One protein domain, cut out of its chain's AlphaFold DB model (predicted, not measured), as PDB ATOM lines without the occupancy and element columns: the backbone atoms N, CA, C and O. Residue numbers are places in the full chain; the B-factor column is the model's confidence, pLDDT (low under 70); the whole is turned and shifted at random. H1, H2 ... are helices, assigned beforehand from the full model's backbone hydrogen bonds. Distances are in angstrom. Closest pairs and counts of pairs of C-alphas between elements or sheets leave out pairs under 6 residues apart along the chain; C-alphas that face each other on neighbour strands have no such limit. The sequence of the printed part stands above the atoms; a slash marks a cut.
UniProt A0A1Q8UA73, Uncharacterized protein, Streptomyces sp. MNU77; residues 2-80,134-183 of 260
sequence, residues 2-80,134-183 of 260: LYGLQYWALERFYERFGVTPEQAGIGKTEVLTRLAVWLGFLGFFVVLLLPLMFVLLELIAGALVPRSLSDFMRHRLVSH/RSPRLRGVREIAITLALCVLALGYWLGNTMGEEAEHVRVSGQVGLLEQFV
ATOM      1  N   LEU A   2      44.263  -1.545  23.812       75.00
ATOM      2  CA  LEU A   2      43.434  -0.389  24.202       75.00
ATOM      3  C   LEU A   2      44.103   0.532  25.235       75.00
ATOM      4  O   LEU A   2      44.124   1.739  25.039       75.00
ATOM      5  N   TYR A   3      44.750  -0.040  26.257       85.44
ATOM      6  CA  TYR A   3      45.557   0.726  27.216       85.44
ATOM      7  C   TYR A   3      46.638   1.574  26.538       85.44
ATOM      8  O   TYR A   3      46.787   2.743  26.861       85.44
ATOM      9  N   GLY A   4      47.361   1.000  25.572       86.25
ATOM     10  CA  GLY A   4      48.410   1.720  24.853       86.25
ATOM     11  C   GLY A   4      47.854   2.878  24.030       86.25
ATOM     12  O   GLY A   4      48.466   3.933  24.000       86.25
ATOM     13  N   LEU A   5      46.674   2.710  23.423       82.94
ATOM     14  CA  LEU A   5      46.014   3.770  22.654       82.94
ATOM     15  C   LEU A   5      45.502   4.903  23.551       82.94
ATOM     16  O   LEU A   5      45.710   6.066  23.226       82.94
ATOM     17  N   GLN A   6      44.879   4.581  24.689       85.69
ATOM     18  CA  GLN A   6      44.440   5.605  25.642       85.69
ATOM     19  C   GLN A   6      45.631   6.338  26.260       85.69
ATOM     20  O   GLN A   6      45.618   7.560  26.367       85.69
ATOM     21  N   TYR A   7      46.672   5.596  26.641       90.56
ATOM     22  CA  TYR A   7      47.896   6.180  27.169       90.56
ATOM     23  C   TYR A   7      48.570   7.088  26.133       90.56
ATOM     24  O   TYR A   7      48.950   8.201  26.467       90.56
ATOM     25  N   TRP A   8      48.631   6.662  24.868       90.56
ATOM     26  CA  TRP A   8      49.144   7.479  23.769       90.56
ATOM     27  C   TRP A   8      48.320   8.756  23.549       90.56
ATOM     28  O   TRP A   8      48.888   9.820  23.332       90.56
ATOM     29  N   ALA A   9      46.989   8.685  23.657       88.88
ATOM     30  CA  ALA A   9      46.136   9.869  23.563       88.88
ATOM     31  C   ALA A   9      46.380  10.859  24.720       88.88
ATOM     32  O   ALA A   9      46.455  12.064  24.490       88.88
ATOM     33  N   LEU A  10      46.561  10.359  25.948       93.00
ATOM     34  CA  LEU A  10      46.952  11.184  27.097       93.00
ATOM     35  C   LEU A  10      48.346  11.789  26.903       93.00
ATOM     36  O   LEU A  10      48.542  12.971  27.164       93.00
ATOM     37  N   GLU A  11      49.304  11.005  26.420       94.31
ATOM     38  CA  GLU A  11      50.657  11.472  26.121       94.31
ATOM     39  C   GLU A  11      50.629  12.614  25.102       94.31
ATOM     40  O   GLU A  11      51.200  13.666  25.369       94.31
ATOM     41  N   ARG A  12      49.867  12.475  24.008       92.88
ATOM     42  CA  ARG A  12      49.659  13.543  23.015       92.88
ATOM     43  C   ARG A  12      49.041  14.807  23.597       92.88
ATOM     44  O   ARG A  12      49.416  15.905  23.190       92.88
ATOM     45  N   PHE A  13      48.111  14.656  24.535       94.44
ATOM     46  CA  PHE A  13      47.492  15.785  25.218       94.44
ATOM     47  C   PHE A  13      48.512  16.535  26.091       94.44
ATOM     48  O   PHE A  13      48.725  17.735  25.922       94.44
ATOM     49  N   TYR A  14      49.196  15.828  26.995       95.25
ATOM     50  CA  TYR A  14      50.144  16.432  27.940       95.25
ATOM     51  C   TYR A  14      51.451  16.904  27.273       95.25
ATOM     52  O   TYR A  14      52.053  17.879  27.729       95.25
ATOM     53  N   GLU A  15      51.843  16.307  26.141       95.19
ATOM     54  CA  GLU A  15      52.979  16.734  25.312       95.19
ATOM     55  C   GLU A  15      52.855  18.209  24.890       95.19
ATOM     56  O   GLU A  15      53.850  18.933  24.898       95.19
ATOM     57  N   ARG A  16      51.637  18.711  24.623       94.94
ATOM     58  CA  ARG A  16      51.398  20.131  24.278       94.94
ATOM     59  C   ARG A  16      51.709  21.106  25.409       94.94
ATOM     60  O   ARG A  16      52.042  22.266  25.151       94.94
ATOM     61  N   PHE A  17      51.644  20.621  26.643       94.31
ATOM     62  CA  PHE A  17      52.050  21.344  27.841       94.31
ATOM     63  C   PHE A  17      53.523  21.073  28.206       94.31
ATOM     64  O   PHE A  17      54.049  21.691  29.125       94.31
ATOM     65  N   GLY A  18      54.227  20.180  27.501       94.50
ATOM     66  CA  GLY A  18      55.623  19.834  27.793       94.50
ATOM     67  C   GLY A  18      55.797  19.002  29.070       94.50
ATOM     68  O   GLY A  18      56.831  19.078  29.735       94.50
ATOM     69  N   VAL A  19      54.776  18.232  29.444       94.81
ATOM     70  CA  VAL A  19      54.755  17.372  30.635       94.81
ATOM     71  C   VAL A  19      54.343  15.957  30.251       94.81
ATOM     72  O   VAL A  19      53.629  15.758  29.274       94.81
ATOM     73  N   THR A  20      54.796  14.959  31.008       94.81
ATOM     74  CA  THR A  20      54.329  13.577  30.820       94.81
ATOM     75  C   THR A  20      53.096  13.297  31.688       94.81
ATOM     76  O   THR A  20      52.936  13.935  32.735       94.81
ATOM     77  N   PRO A  21      52.239  12.324  31.322       93.69
ATOM     78  CA  PRO A  21      51.092  11.939  32.147       93.69
ATOM     79  C   PRO A  21      51.477  11.578  33.592       93.69
ATOM     80  O   PRO A  21      50.761  11.932  34.527       93.69
ATOM     81  N   GLU A  22      52.637  10.948  33.810       92.94
ATOM     82  CA  GLU A  22      53.110  10.621  35.162       92.94
ATOM     83  C   GLU A  22      53.471  11.857  35.987       92.94
ATOM     84  O   GLU A  22      53.255  11.873  37.196       92.94
ATOM     85  N   GLN A  23      53.998  12.904  35.348       92.00
ATOM     86  CA  GLN A  23      54.298  14.173  36.018       92.00
ATOM     87  C   GLN A  23      53.018  14.922  36.405       92.00
ATOM     88  O   GLN A  23      53.021  15.673  37.378       92.00
ATOM     89  N   ALA A  24      51.922  14.678  35.684       91.19
ATOM     90  CA  ALA A  24      50.584  15.135  36.045       91.19
ATOM     91  C   ALA A  24      49.905  14.247  37.111       91.19
ATOM     92  O   ALA A  24      48.749  14.477  37.458       91.19
ATOM     93  N   GLY A  25      50.589  13.224  37.638       91.19
ATOM     94  CA  GLY A  25      50.044  12.335  38.667       91.19
ATOM     95  C   GLY A  25      49.149  11.220  38.132       91.19
ATOM     96  O   GLY A  25      48.580  10.464  38.917       91.19
ATOM     97  N   ILE A  26      49.035  11.071  36.810       90.38
ATOM     98  CA  ILE A  26      48.232  10.008  36.212       90.38
ATOM     99  C   ILE A  26      49.043   8.714  36.219       90.38
ATOM    100  O   ILE A  26      49.912   8.466  35.381       90.38
ATOM    101  N   GLY A  27      48.739   7.864  37.198       88.81
ATOM    102  CA  GLY A  27      49.338   6.544  37.320       88.81
ATOM    103  C   GLY A  27      48.840   5.575  36.244       88.81
ATOM    104  O   GLY A  27      47.665   5.555  35.877       88.81
ATOM    105  N   LYS A  28      49.721   4.672  35.799       87.56
ATOM    106  CA  LYS A  28      49.385   3.596  34.843       87.56
ATOM    107  C   LYS A  28      48.225   2.715  35.328       87.56
ATOM    108  O   LYS A  28      47.383   2.288  34.540       87.56
ATOM    109  N   THR A  29      48.159   2.469  36.636       87.31
ATOM    110  CA  THR A  29      47.083   1.710  37.296       87.31
ATOM    111  C   THR A  29      45.741   2.441  37.257       87.31
ATOM    112  O   THR A  29      44.702   1.807  37.070       87.31
ATOM    113  N   GLU A  30      45.744   3.767  37.375       86.31
ATOM    114  CA  GLU A  30      44.529   4.578  37.291       86.31
ATOM    115  C   GLU A  30      43.966   4.585  35.863       86.31
ATOM    116  O   GLU A  30      42.769   4.388  35.662       86.31
ATOM    117  N   VAL A  31      44.829   4.705  34.851       86.25
ATOM    118  CA  VAL A  31      44.407   4.595  33.443       86.25
ATOM    119  C   VAL A  31      43.812   3.212  33.159       86.25
ATOM    120  O   VAL A  31      42.752   3.116  32.546       86.25
ATOM    121  N   LEU A  32      44.439   2.134  33.648       86.31
ATOM    122  CA  LEU A  32      43.929   0.766  33.479       86.31
ATOM    123  C   LEU A  32      42.566   0.549  34.139       86.31
ATOM    124  O   LEU A  32      41.685  -0.059  33.532       86.31
ATOM    125  N   THR A  33      42.386   1.025  35.371       85.00
ATOM    126  CA  THR A  33      41.117   0.872  36.100       85.00
ATOM    127  C   THR A  33      39.997   1.654  35.428       85.00
ATOM    128  O   THR A  33      38.923   1.097  35.203       85.00
ATOM    129  N   ARG A  34      40.254   2.897  35.006       80.94
ATOM    130  CA  ARG A  34      39.287   3.687  34.232       80.94
ATOM    131  C   ARG A  34      38.939   3.015  32.911       80.94
ATOM    132  O   ARG A  34      37.759   2.893  32.599       80.94
ATOM    133  N   LEU A  35      39.932   2.524  32.170       80.56
ATOM    134  CA  LEU A  35      39.697   1.788  30.930       80.56
ATOM    135  C   LEU A  35      38.828   0.548  31.165       80.56
ATOM    136  O   LEU A  35      37.917   0.284  30.387       80.56
ATOM    137  N   ALA A  36      39.092  -0.212  32.230       78.25
ATOM    138  CA  ALA A  36      38.309  -1.396  32.567       78.25
ATOM    139  C   ALA A  36      36.847  -1.043  32.883       78.25
ATOM    140  O   ALA A  36      35.943  -1.713  32.387       78.25
ATOM    141  N   VAL A  37      36.611   0.035  33.638       76.19
ATOM    142  CA  VAL A  37      35.260   0.550  33.919       76.19
ATOM    143  C   VAL A  37      34.566   0.988  32.628       76.19
ATOM    144  O   VAL A  37      33.432   0.582  32.381       76.19
ATOM    145  N   TRP A  38      35.261   1.736  31.767       71.38
ATOM    146  CA  TRP A  38      34.749   2.174  30.466       71.38
ATOM    147  C   TRP A  38      34.379   1.009  29.555       71.38
ATOM    148  O   TRP A  38      33.298   1.001  28.973       71.38
ATOM    149  N   LEU A  39      35.244   0.001  29.450       71.50
ATOM    150  CA  LEU A  39      34.975  -1.190  28.648       71.50
ATOM    151  C   LEU A  39      33.839  -2.028  29.231       71.50
ATOM    152  O   LEU A  39      33.040  -2.563  28.467       71.50
ATOM    153  N   GLY A  40      33.735  -2.116  30.558       68.38
ATOM    154  CA  GLY A  40      32.608  -2.760  31.227       68.38
ATOM    155  C   GLY A  40      31.289  -2.055  30.914       68.38
ATOM    156  O   GLY A  40      30.325  -2.703  30.507       68.38
ATOM    157  N   PHE A  41      31.264  -0.725  31.023       64.94
ATOM    158  CA  PHE A  41      30.092   0.093  30.721       64.94
ATOM    159  C   PHE A  41      29.706   0.028  29.240       64.94
ATOM    160  O   PHE A  41      28.541  -0.195  28.916       64.94
ATOM    161  N   LEU A  42      30.682   0.139  28.334       64.56
ATOM    162  CA  LEU A  42      30.468   0.001  26.895       64.56
ATOM    163  C   LEU A  42      29.959  -1.400  26.544       64.56
ATOM    164  O   LEU A  42      29.002  -1.532  25.789       64.56
ATOM    165  N   GLY A  43      30.569  -2.444  27.108       58.62
ATOM    166  CA  GLY A  43      30.135  -3.825  26.919       58.62
ATOM    167  C   GLY A  43      28.696  -4.034  27.382       58.62
ATOM    168  O   GLY A  43      27.897  -4.607  26.644       58.62
ATOM    169  N   PHE A  44      28.339  -3.500  28.553       63.22
ATOM    170  CA  PHE A  44      26.970  -3.508  29.060       63.22
ATOM    171  C   PHE A  44      26.003  -2.787  28.111       63.22
ATOM    172  O   PHE A  44      24.975  -3.351  27.740       63.22
ATOM    173  N   PHE A  45      26.359  -1.585  27.649       53.22
ATOM    174  CA  PHE A  45      25.556  -0.815  26.699       53.22
ATOM    175  C   PHE A  45      25.364  -1.541  25.370       53.22
ATOM    176  O   PHE A  45      24.251  -1.584  24.860       53.22
ATOM    177  N   VAL A  46      26.414  -2.146  24.816       55.69
ATOM    178  CA  VAL A  46      26.323  -2.917  23.570       55.69
ATOM    179  C   VAL A  46      25.427  -4.137  23.764       55.69
ATOM    180  O   VAL A  46      24.541  -4.364  22.948       55.69
ATOM    181  N   VAL A  47      25.598  -4.896  24.850       61.47
ATOM    182  CA  VAL A  47      24.764  -6.074  25.139       61.47
ATOM    183  C   VAL A  47      23.295  -5.693  25.353       61.47
ATOM    184  O   VAL A  47      22.418  -6.456  24.957       61.47
ATOM    185  N   LEU A  48      23.017  -4.519  25.924       61.94
ATOM    186  CA  LEU A  48      21.660  -4.028  26.168       61.94
ATOM    187  C   LEU A  48      21.010  -3.409  24.918       61.94
ATOM    188  O   LEU A  48      19.862  -3.711  24.598       61.94
ATOM    189  N   LEU A  49      21.730  -2.542  24.200       53.88
ATOM    190  CA  LEU A  49      21.198  -1.786  23.063       53.88
ATOM    191  C   LEU A  49      21.145  -2.602  21.781       53.88
ATOM    192  O   LEU A  49      20.239  -2.399  20.981       53.88
ATOM    193  N   LEU A  50      22.087  -3.514  21.551       55.53
ATOM    194  CA  LEU A  50      22.116  -4.313  20.330       55.53
ATOM    195  C   LEU A  50      20.822  -5.124  20.127       55.53
ATOM    196  O   LEU A  50      20.229  -4.977  19.057       55.53
ATOM    197  N   PRO A  51      20.301  -5.901  21.100       54.97
ATOM    198  CA  PRO A  51      19.023  -6.589  20.926       54.97
ATOM    199  C   PRO A  51      17.857  -5.609  20.748       54.97
ATOM    200  O   PRO A  51      16.992  -5.859  19.912       54.97
ATOM    201  N   LEU A  52      17.857  -4.468  21.451       55.41
ATOM    202  CA  LEU A  52      16.832  -3.435  21.285       55.41
ATOM    203  C   LEU A  52      16.829  -2.864  19.860       55.41
ATOM    204  O   LEU A  52      15.773  -2.744  19.248       55.41
ATOM    205  N   MET A  53      18.007  -2.567  19.311       52.75
ATOM    206  CA  MET A  53      18.180  -2.092  17.938       52.75
ATOM    207  C   MET A  53      17.742  -3.143  16.917       52.75
ATOM    208  O   MET A  53      17.120  -2.787  15.920       52.75
ATOM    209  N   PHE A  54      18.015  -4.429  17.166       57.47
ATOM    210  CA  PHE A  54      17.512  -5.518  16.325       57.47
ATOM    211  C   PHE A  54      15.981  -5.581  16.338       57.47
ATOM    212  O   PHE A  54      15.374  -5.620  15.271       57.47
ATOM    213  N   VAL A  55      15.357  -5.515  17.517       62.41
ATOM    214  CA  VAL A  55      13.892  -5.504  17.654       62.41
ATOM    215  C   VAL A  55      13.285  -4.275  16.980       62.41
ATOM    216  O   VAL A  55      12.309  -4.400  16.245       62.41
ATOM    217  N   LEU A  56      13.871  -3.091  17.174       57.94
ATOM    218  CA  LEU A  56      13.405  -1.851  16.554       57.94
ATOM    219  C   LEU A  56      13.500  -1.929  15.026       57.94
ATOM    220  O   LEU A  56      12.560  -1.555  14.331       57.94
ATOM    221  N   LEU A  57      14.610  -2.455  14.501       61.53
ATOM    222  CA  LEU A  57      14.803  -2.646  13.068       61.53
ATOM    223  C   LEU A  57      13.779  -3.634  12.496       61.53
ATOM    224  O   LEU A  57      13.217  -3.369  11.434       61.53
ATOM    225  N   GLU A  58      13.502  -4.740  13.192       63.75
ATOM    226  CA  GLU A  58      12.463  -5.698  12.795       63.75
ATOM    227  C   GLU A  58      11.065  -5.074  12.821       63.75
ATOM    228  O   GLU A  58      10.276  -5.298  11.904       63.75
ATOM    229  N   LEU A  59      10.769  -4.249  13.826       65.88
ATOM    230  CA  LEU A  59       9.485  -3.570  13.971       65.88
ATOM    231  C   LEU A  59       9.278  -2.509  12.879       65.88
ATOM    232  O   LEU A  59       8.217  -2.459  12.263       65.88
ATOM    233  N   ILE A  60      10.309  -1.712  12.584       63.34
ATOM    234  CA  ILE A  60      10.310  -0.715  11.503       63.34
ATOM    235  C   ILE A  60      10.170  -1.407  10.142       63.34
ATOM    236  O   ILE A  60       9.324  -1.018   9.333       63.34
ATOM    237  N   ALA A  61      10.951  -2.461   9.894       63.53
ATOM    238  CA  ALA A  61      10.860  -3.238   8.662       63.53
ATOM    239  C   ALA A  61       9.482  -3.906   8.508       63.53
ATOM    240  O   ALA A  61       8.940  -3.940   7.407       63.53
ATOM    241  N   GLY A  62       8.893  -4.396   9.601       62.56
ATOM    242  CA  GLY A  62       7.557  -4.992   9.609       62.56
ATOM    243  C   GLY A  62       6.416  -3.987   9.425       62.56
ATOM    244  O   GLY A  62       5.378  -4.351   8.880       62.56
ATOM    245  N   ALA A  63       6.598  -2.734   9.850       72.56
ATOM    246  CA  ALA A  63       5.591  -1.678   9.724       72.56
ATOM    247  C   ALA A  63       5.591  -1.003   8.342       72.56
ATOM    248  O   ALA A  63       4.528  -0.652   7.832       72.56
ATOM    249  N   LEU A  64       6.765  -0.820   7.727       68.88
ATOM    250  CA  LEU A  64       6.910  -0.132   6.435       68.88
ATOM    251  C   LEU A  64       6.711  -1.052   5.225       68.88
ATOM    252  O   LEU A  64       6.409  -0.569   4.134       68.88
ATOM    253  N   VAL A  65       6.885  -2.366   5.386       57.75
ATOM    254  CA  VAL A  65       6.752  -3.323   4.283       57.75
ATOM    255  C   VAL A  65       5.357  -3.963   4.328       57.75
ATOM    256  O   VAL A  65       5.063  -4.707   5.264       57.75
ATOM    257  N   PRO A  66       4.476  -3.732   3.332       64.06
ATOM    258  CA  PRO A  66       3.157  -4.358   3.302       64.06
ATOM    259  C   PRO A  66       3.286  -5.889   3.275       64.06
ATOM    260  O   PRO A  66       4.136  -6.433   2.568       64.06
ATOM    261  N   ARG A  67       2.423  -6.588   4.028       59.03
ATOM    262  CA  ARG A  67       2.477  -8.053   4.254       59.03
ATOM    263  C   ARG A  67       2.601  -8.893   2.968       59.03
ATOM    264  O   ARG A  67       3.210  -9.955   2.989       59.03
ATOM    265  N   SER A  68       2.089  -8.409   1.830       53.88
ATOM    266  CA  SER A  68       2.199  -9.090   0.528       53.88
ATOM    267  C   SER A  68       3.596  -9.013  -0.107       53.88
ATOM    268  O   SER A  68       4.022  -9.946  -0.784       53.88
ATOM    269  N   LEU A  69       4.337  -7.927   0.134       52.19
ATOM    270  CA  LEU A  69       5.743  -7.774  -0.255       52.19
ATOM    271  C   LEU A  69       6.675  -8.384   0.791       52.19
ATOM    272  O   LEU A  69       7.764  -8.826   0.427       52.19
ATOM    273  N   SER A  70       6.255  -8.453   2.061       52.94
ATOM    274  CA  SER A  70       7.080  -9.022   3.124       52.94
ATOM    275  C   SER A  70       7.300 -10.511   2.930       52.94
ATOM    276  O   SER A  70       8.432 -10.922   3.070       52.94
ATOM    277  N   ASP A  71       6.314 -11.322   2.544       57.19
ATOM    278  CA  ASP A  71       6.557 -12.765   2.351       57.19
ATOM    279  C   ASP A  71       7.363 -13.056   1.075       57.19
ATOM    280  O   ASP A  71       8.262 -13.904   1.068       57.19
ATOM    281  N   PHE A  72       7.152 -12.263   0.020       55.28
ATOM    282  CA  PHE A  72       7.922 -12.363  -1.219       55.28
ATOM    283  C   PHE A  72       9.377 -11.896  -1.040       55.28
ATOM    284  O   PHE A  72      10.308 -12.569  -1.483       55.28
ATOM    285  N   MET A  73       9.619 -10.787  -0.334       48.88
ATOM    286  CA  MET A  73      10.971 -10.340   0.015       48.88
ATOM    287  C   MET A  73      11.577 -11.169   1.153       48.88
ATOM    288  O   MET A  73      12.768 -11.443   1.151       48.88
ATOM    289  N   ARG A  74      10.816 -11.700   2.099       51.25
ATOM    290  CA  ARG A  74      11.380 -12.550   3.156       51.25
ATOM    291  C   ARG A  74      11.844 -13.899   2.611       51.25
ATOM    292  O   ARG A  74      12.806 -14.440   3.136       51.25
ATOM    293  N   HIS A  75      11.284 -14.397   1.508       54.28
ATOM    294  CA  HIS A  75      11.859 -15.541   0.791       54.28
ATOM    295  C   HIS A  75      12.921 -15.173  -0.261       54.28
ATOM    296  O   HIS A  75      13.860 -15.947  -0.457       54.28
ATOM    297  N   ARG A  76      12.857 -13.997  -0.903       48.72
ATOM    298  CA  ARG A  76      13.776 -13.613  -2.003       48.72
ATOM    299  C   ARG A  76      14.947 -12.704  -1.591       48.72
ATOM    300  O   ARG A  76      16.021 -12.770  -2.175       48.72
ATOM    301  N   LEU A  77      14.763 -11.885  -0.561       44.19
ATOM    302  CA  LEU A  77      15.754 -10.972   0.025       44.19
ATOM    303  C   LEU A  77      16.572 -11.652   1.137       44.19
ATOM    304  O   LEU A  77      17.771 -11.406   1.237       44.19
ATOM    305  N   VAL A  78      15.972 -12.552   1.934       48.75
ATOM    306  CA  VAL A  78      16.725 -13.374   2.913       48.75
ATOM    307  C   VAL A  78      17.593 -14.419   2.202       48.75
ATOM    308  O   VAL A  78      18.665 -14.765   2.694       48.75
ATOM    309  N   SER A  79      17.186 -14.875   1.012       50.94
ATOM    310  CA  SER A  79      17.954 -15.847   0.221       50.94
ATOM    311  C   SER A  79      19.077 -15.227  -0.611       50.94
ATOM    312  O   SER A  79      19.962 -15.953  -1.062       50.94
ATOM    313  N   HIS A  80      19.098 -13.907  -0.817       51.72
ATOM    314  CA  HIS A  80      20.166 -13.234  -1.554       51.72
ATOM    315  C   HIS A  80      20.929 -12.290  -0.637       51.72
ATOM    316  O   HIS A  80      20.652 -11.094  -0.541       51.72
ATOM    317  N   ARG A 134      32.959 -20.200   1.538       52.34
ATOM    318  CA  ARG A 134      32.961 -21.677   1.787       52.34
ATOM    319  C   ARG A 134      33.593 -22.376   3.018       52.34
ATOM    320  O   ARG A 134      33.524 -23.602   3.039       52.34
ATOM    321  N   SER A 135      34.055 -21.710   4.082       53.62
ATOM    322  CA  SER A 135      34.228 -22.406   5.388       53.62
ATOM    323  C   SER A 135      33.757 -21.566   6.602       53.62
ATOM    324  O   SER A 135      34.320 -20.506   6.866       53.62
ATOM    325  N   PRO A 136      32.695 -21.984   7.332       57.16
ATOM    326  CA  PRO A 136      31.792 -21.022   7.986       57.16
ATOM    327  C   PRO A 136      32.103 -20.584   9.432       57.16
ATOM    328  O   PRO A 136      31.601 -19.540   9.829       57.16
ATOM    329  N   ARG A 137      32.876 -21.322  10.251       60.06
ATOM    330  CA  ARG A 137      32.989 -21.011  11.704       60.06
ATOM    331  C   ARG A 137      34.295 -20.351  12.154       60.06
ATOM    332  O   ARG A 137      34.249 -19.342  12.844       60.06
ATOM    333  N   LEU A 138      35.455 -20.872  11.755       60.62
ATOM    334  CA  LEU A 138      36.752 -20.339  12.214       60.62
ATOM    335  C   LEU A 138      37.186 -19.067  11.463       60.62
ATOM    336  O   LEU A 138      37.949 -18.262  11.992       60.62
ATOM    337  N   ARG A 139      36.679 -18.857  10.241       61.34
ATOM    338  CA  ARG A 139      37.034 -17.707   9.397       61.34
ATOM    339  C   ARG A 139      36.328 -16.421   9.829       61.34
ATOM    340  O   ARG A 139      36.986 -15.395   9.945       61.34
ATOM    341  N   GLY A 140      35.046 -16.516  10.193       56.38
ATOM    342  CA  GLY A 140      34.268 -15.379  10.692       56.38
ATOM    343  C   GLY A 140      34.826 -14.802  11.994       56.38
ATOM    344  O   GLY A 140      34.928 -13.590  12.125       56.38
ATOM    345  N   VAL A 141      35.288 -15.651  12.921       64.19
ATOM    346  CA  VAL A 141      35.933 -15.184  14.163       64.19
ATOM    347  C   VAL A 141      37.230 -14.432  13.858       64.19
ATOM    348  O   VAL A 141      37.459 -13.358  14.408       64.19
ATOM    349  N   ARG A 142      38.064 -14.958  12.950       64.50
ATOM    350  CA  ARG A 142      39.323 -14.306  12.561       64.50
ATOM    351  C   ARG A 142      39.084 -12.970  11.857       64.50
ATOM    352  O   ARG A 142      39.806 -12.014  12.107       64.50
ATOM    353  N   GLU A 143      38.086 -12.903  10.987       63.69
ATOM    354  CA  GLU A 143      37.740 -11.696  10.230       63.69
ATOM    355  C   GLU A 143      37.158 -10.611  11.137       63.69
ATOM    356  O   GLU A 143      37.632  -9.479  11.098       63.69
ATOM    357  N   ILE A 144      36.230 -10.972  12.030       62.25
ATOM    358  CA  ILE A 144      35.714 -10.059  13.057       62.25
ATOM    359  C   ILE A 144      36.860  -9.546  13.930       62.25
ATOM    360  O   ILE A 144      36.930  -8.349  14.188       62.25
ATOM    361  N   ALA A 145      37.787 -10.416  14.340       66.38
ATOM    362  CA  ALA A 145      38.937 -10.008  15.142       66.38
ATOM    363  C   ALA A 145      39.846  -9.008  14.403       66.38
ATOM    364  O   ALA A 145      40.278  -8.029  15.009       66.38
ATOM    365  N   ILE A 146      40.107  -9.209  13.105       69.88
ATOM    366  CA  ILE A 146      40.919  -8.288  12.292       69.88
ATOM    367  C   ILE A 146      40.205  -6.946  12.109       69.88
ATOM    368  O   ILE A 146      40.816  -5.901  12.322       69.88
ATOM    369  N   THR A 147      38.918  -6.953  11.749       64.38
ATOM    370  CA  THR A 147      38.139  -5.718  11.591       64.38
ATOM    371  C   THR A 147      38.058  -4.960  12.908       64.38
ATOM    372  O   THR A 147      38.317  -3.763  12.928       64.38
ATOM    373  N   LEU A 148      37.792  -5.651  14.018       65.19
ATOM    374  CA  LEU A 148      37.758  -5.039  15.343       65.19
ATOM    375  C   LEU A 148      39.118  -4.433  15.706       65.19
ATOM    376  O   LEU A 148      39.168  -3.299  16.169       65.19
ATOM    377  N   ALA A 149      40.219  -5.145  15.453       69.44
ATOM    378  CA  ALA A 149      41.563  -4.634  15.705       69.44
ATOM    379  C   ALA A 149      41.867  -3.375  14.876       69.44
ATOM    380  O   ALA A 149      42.418  -2.413  15.410       69.44
ATOM    381  N   LEU A 150      41.477  -3.351  13.597       69.00
ATOM    382  CA  LEU A 150      41.681  -2.201  12.713       69.00
ATOM    383  C   LEU A 150      40.788  -1.016  13.093       69.00
ATOM    384  O   LEU A 150      41.273   0.112  13.124       69.00
ATOM    385  N   CYS A 151      39.531  -1.256  13.469       64.19
ATOM    386  CA  CYS A 151      38.646  -0.221  14.005       64.19
ATOM    387  C   CYS A 151      39.206   0.378  15.298       64.19
ATOM    388  O   CYS A 151      39.231   1.594  15.445       64.19
ATOM    389  N   VAL A 152      39.699  -0.461  16.213       71.00
ATOM    390  CA  VAL A 152      40.325  -0.013  17.462       71.00
ATOM    391  C   VAL A 152      41.578   0.821  17.182       71.00
ATOM    392  O   VAL A 152      41.756   1.861  17.806       71.00
ATOM    393  N   LEU A 153      42.421   0.410  16.229       73.25
ATOM    394  CA  LEU A 153      43.598   1.181  15.815       73.25
ATOM    395  C   LEU A 153      43.228   2.532  15.212       73.25
ATOM    396  O   LEU A 153      43.791   3.545  15.618       73.25
ATOM    397  N   ALA A 154      42.294   2.546  14.262       69.19
ATOM    398  CA  ALA A 154      41.850   3.768  13.608       69.19
ATOM    399  C   ALA A 154      41.251   4.741  14.630       69.19
ATOM    400  O   ALA A 154      41.633   5.908  14.661       69.19
ATOM    401  N   LEU A 155      40.381   4.242  15.514       70.06
ATOM    402  CA  LEU A 155      39.781   5.029  16.587       70.06
ATOM    403  C   LEU A 155      40.830   5.578  17.550       70.06
ATOM    404  O   LEU A 155      40.769   6.747  17.907       70.06
ATOM    405  N   GLY A 156      41.803   4.760  17.949       73.75
ATOM    406  CA  GLY A 156      42.873   5.208  18.831       73.75
ATOM    407  C   GLY A 156      43.762   6.271  18.190       73.75
ATOM    408  O   GLY A 156      44.105   7.243  18.856       73.75
ATOM    409  N   TYR A 157      44.087   6.122  16.902       77.19
ATOM    410  CA  TYR A 157      44.857   7.114  16.150       77.19
ATOM    411  C   TYR A 157      44.110   8.448  16.031       77.19
ATOM    412  O   TYR A 157      44.682   9.502  16.304       77.19
ATOM    413  N   TRP A 158      42.823   8.400  15.678       79.19
ATOM    414  CA  TRP A 158      41.969   9.587  15.638       79.19
ATOM    415  C   TRP A 158      41.873  10.256  17.004       79.19
ATOM    416  O   TRP A 158      42.152  11.445  17.109       79.19
ATOM    417  N   LEU A 159      41.594   9.480  18.056       80.44
ATOM    418  CA  LEU A 159      41.464   9.995  19.414       80.44
ATOM    419  C   LEU A 159      42.721  10.752  19.851       80.44
ATOM    420  O   LEU A 159      42.606  11.846  20.389       80.44
ATOM    421  N   GLY A 160      43.920  10.211  19.621       80.44
ATOM    422  CA  GLY A 160      45.137  10.915  20.028       80.44
ATOM    423  C   GLY A 160      45.450  12.157  19.191       80.44
ATOM    424  O   GLY A 160      45.995  13.111  19.740       80.44
ATOM    425  N   ASN A 161      45.067  12.199  17.909       83.00
ATOM    426  CA  ASN A 161      45.189  13.422  17.109       83.00
ATOM    427  C   ASN A 161      44.212  14.503  17.592       83.00
ATOM    428  O   ASN A 161      44.641  15.622  17.855       83.00
ATOM    429  N   THR A 162      42.940  14.148  17.794       82.62
ATOM    430  CA  THR A 162      41.920  15.064  18.321       82.62
ATOM    431  C   THR A 162      42.301  15.577  19.704       82.62
ATOM    432  O   THR A 162      42.253  16.776  19.939       82.62
ATOM    433  N   MET A 163      42.786  14.714  20.602       87.19
ATOM    434  CA  MET A 163      43.278  15.147  21.915       87.19
ATOM    435  C   MET A 163      44.475  16.097  21.805       87.19
ATOM    436  O   MET A 163      44.610  16.997  22.623       87.19
ATOM    437  N   GLY A 164      45.342  15.932  20.803       88.44
ATOM    438  CA  GLY A 164      46.450  16.855  20.561       88.44
ATOM    439  C   GLY A 164      46.009  18.237  20.062       88.44
ATOM    440  O   GLY A 164      46.688  19.219  20.352       88.44
ATOM    441  N   GLU A 165      44.905  18.313  19.316       86.94
ATOM    442  CA  GLU A 165      44.293  19.565  18.846       86.94
ATOM    443  C   GLU A 165      43.490  20.246  19.960       86.94
ATOM    444  O   GLU A 165      43.683  21.433  20.213       86.94
ATOM    445  N   GLU A 166      42.671  19.488  20.691       86.50
ATOM    446  CA  GLU A 166      41.939  19.986  21.862       86.50
ATOM    447  C   GLU A 166      42.901  20.478  22.944       86.50
ATOM    448  O   GLU A 166      42.705  21.548  23.506       86.50
ATOM    449  N   ALA A 167      44.017  19.780  23.175       92.50
ATOM    450  CA  ALA A 167      45.062  20.261  24.077       92.50
ATOM    451  C   ALA A 167      45.592  21.639  23.673       92.50
ATOM    452  O   ALA A 167      45.825  22.474  24.541       92.50
ATOM    453  N   GLU A 168      45.776  21.895  22.374       92.12
ATOM    454  CA  GLU A 168      46.193  23.207  21.878       92.12
ATOM    455  C   GLU A 168      45.105  24.260  22.115       92.12
ATOM    456  O   GLU A 168      45.411  25.379  22.528       92.12
ATOM    457  N   HIS A 169      43.835  23.893  21.930       89.31
ATOM    458  CA  HIS A 169      42.717  24.774  22.242       89.31
ATOM    459  C   HIS A 169      42.683  25.123  23.732       89.31
ATOM    460  O   HIS A 169      42.724  26.302  24.071       89.31
ATOM    461  N   VAL A 170      42.712  24.124  24.616       91.94
ATOM    462  CA  VAL A 170      42.734  24.295  26.077       91.94
ATOM    463  C   VAL A 170      43.946  25.115  26.520       91.94
ATOM    464  O   VAL A 170      43.847  25.960  27.408       91.94
ATOM    465  N   ARG A 171      45.102  24.901  25.883       92.38
ATOM    466  CA  ARG A 171      46.340  25.640  26.145       92.38
ATOM    467  C   ARG A 171      46.190  27.137  25.868       92.38
ATOM    468  O   ARG A 171      46.774  27.949  26.577       92.38
ATOM    469  N   VAL A 172      45.410  27.511  24.857       90.06
ATOM    470  CA  VAL A 172      45.182  28.915  24.492       90.06
ATOM    471  C   VAL A 172      43.980  29.510  25.230       90.06
ATOM    472  O   VAL A 172      44.050  30.648  25.687       90.06
ATOM    473  N   SER A 173      42.878  28.767  25.343       86.31
ATOM    474  CA  SER A 173      41.598  29.263  25.859       86.31
ATOM    475  C   SER A 173      41.428  29.079  27.367       86.31
ATOM    476  O   SER A 173      40.634  29.787  27.982       86.31
ATOM    477  N   GLY A 174      42.138  28.126  27.975       86.62
ATOM    478  CA  GLY A 174      41.923  27.723  29.362       86.62
ATOM    479  C   GLY A 174      40.656  26.896  29.595       86.62
ATOM    480  O   GLY A 174      40.362  26.547  30.737       86.62
ATOM    481  N   GLN A 175      39.880  26.601  28.550       85.19
ATOM    482  CA  GLN A 175      38.601  25.904  28.668       85.19
ATOM    483  C   GLN A 175      38.785  24.417  28.411       85.19
ATOM    484  O   GLN A 175      39.373  24.036  27.407       85.19
ATOM    485  N   VAL A 176      38.272  23.592  29.323       81.62
ATOM    486  CA  VAL A 176      38.358  22.131  29.243       81.62
ATOM    487  C   VAL A 176      37.064  21.597  28.644       81.62
ATOM    488  O   VAL A 176      35.987  21.840  29.196       81.62
ATOM    489  N   GLY A 177      37.161  20.868  27.536       78.94
ATOM    490  CA  GLY A 177      36.025  20.208  26.910       78.94
ATOM    491  C   GLY A 177      35.580  18.935  27.640       78.94
ATOM    492  O   GLY A 177      36.187  18.447  28.599       78.94
ATOM    493  N   LEU A 178      34.456  18.375  27.179       76.62
ATOM    494  CA  LEU A 178      33.920  17.113  27.702       76.62
ATOM    495  C   LEU A 178      34.789  15.911  27.312       76.62
ATOM    496  O   LEU A 178      34.862  14.936  28.063       76.62
ATOM    497  N   LEU A 179      35.434  15.954  26.144       77.88
ATOM    498  CA  LEU A 179      36.221  14.838  25.623       77.88
ATOM    499  C   LEU A 179      37.416  14.530  26.536       77.88
ATOM    500  O   LEU A 179      37.698  13.374  26.844       77.88
ATOM    501  N   GLU A 180      38.071  15.569  27.031       84.06
ATOM    502  CA  GLU A 180      39.209  15.520  27.935       84.06
ATOM    503  C   GLU A 180      38.807  14.863  29.256       84.06
ATOM    504  O   GLU A 180      39.482  13.940  29.723       84.06
ATOM    505  N   GLN A 181      37.651  15.250  29.805       81.56
ATOM    506  CA  GLN A 181      37.088  14.626  31.005       81.56
ATOM    507  C   GLN A 181      36.802  13.134  30.782       81.56
ATOM    508  O   GLN A 181      37.109  12.310  31.647       81.56
ATOM    509  N   PHE A 182      36.279  12.769  29.605       77.19
ATOM    510  CA  PHE A 182      36.015  11.377  29.236       77.19
ATOM    511  C   PHE A 182      37.289  10.531  29.141       77.19
ATOM    512  O   PHE A 182      37.333   9.416  29.668       77.19
ATOM    513  N   VAL A 183      38.346  11.059  28.517       81.19
ATOM    514  CA  VAL A 183      39.653  10.380  28.416       81.19
ATOM    515  C   VAL A 183      40.370  10.345  29.772       81.19
ATOM    516  O   VAL A 183      41.255   9.511  29.998       81.19
TER     517      VAL A 183
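Overview. This is residues 2 to 80 and 134 to 183 of the 260 residues of an uncharacterized protein of Streptomyces sp. MNU77 (UniProt A0A1Q8UA73). Two long helices, H2 and H4, stand separately, with short H1 between them, side by side with H4 and meeting H2 near its beginning. Residues 40 to 60 of H2 stick out towards H3; short H5 folds back beside H1. The printed part has 129 residues, with five named helices in the order H1 to H5 and no named strand; its class is all helix, with 103 of the 129 printed residues in the helices, and the whole is extended, with a radius of gyration of the C-alphas of 21.8 A and spans of 66 by 36 by 23 A.

Along the chain. Find C-alpha 2 at (43.434, -0.389, 24.202), where H1, residues 2 to 15, begins. H2, residues 28 to 64, runs 51.2 A with a kink of 26 degrees near residue 50; H3 is residues 67 to 76. H4, residues 138 to 173, runs 51.7 A; H5, residues 178 to 183, ends at (39.653, 10.380, 28.416).

Arrangement. H1 touches residues 152 to 167 of H4, closest C-alphas Ala 9 and Gly 160, 3.8 A, at a shallow tilt of 16 degrees, the same way. Residues 2 to 7 of H1 touch residues 31 to 35 of H2, closest C-alphas Tyr 3 and Leu 32, 6.5 A. H2 and H4 are apart. Every O i to N i+4 pair is within hydrogen-bond range in H1, H4 and H5; 31 of 33 in H2, 5 of 6 in H3.

Size, cuts and confidence. Residues 81 to 133 are cut out, a 15.7 A gap between C-alphas 80 and 134. The H1 to H2 link is long. Look for pLDDT under 70 at 59 residues, among them 40 to 62.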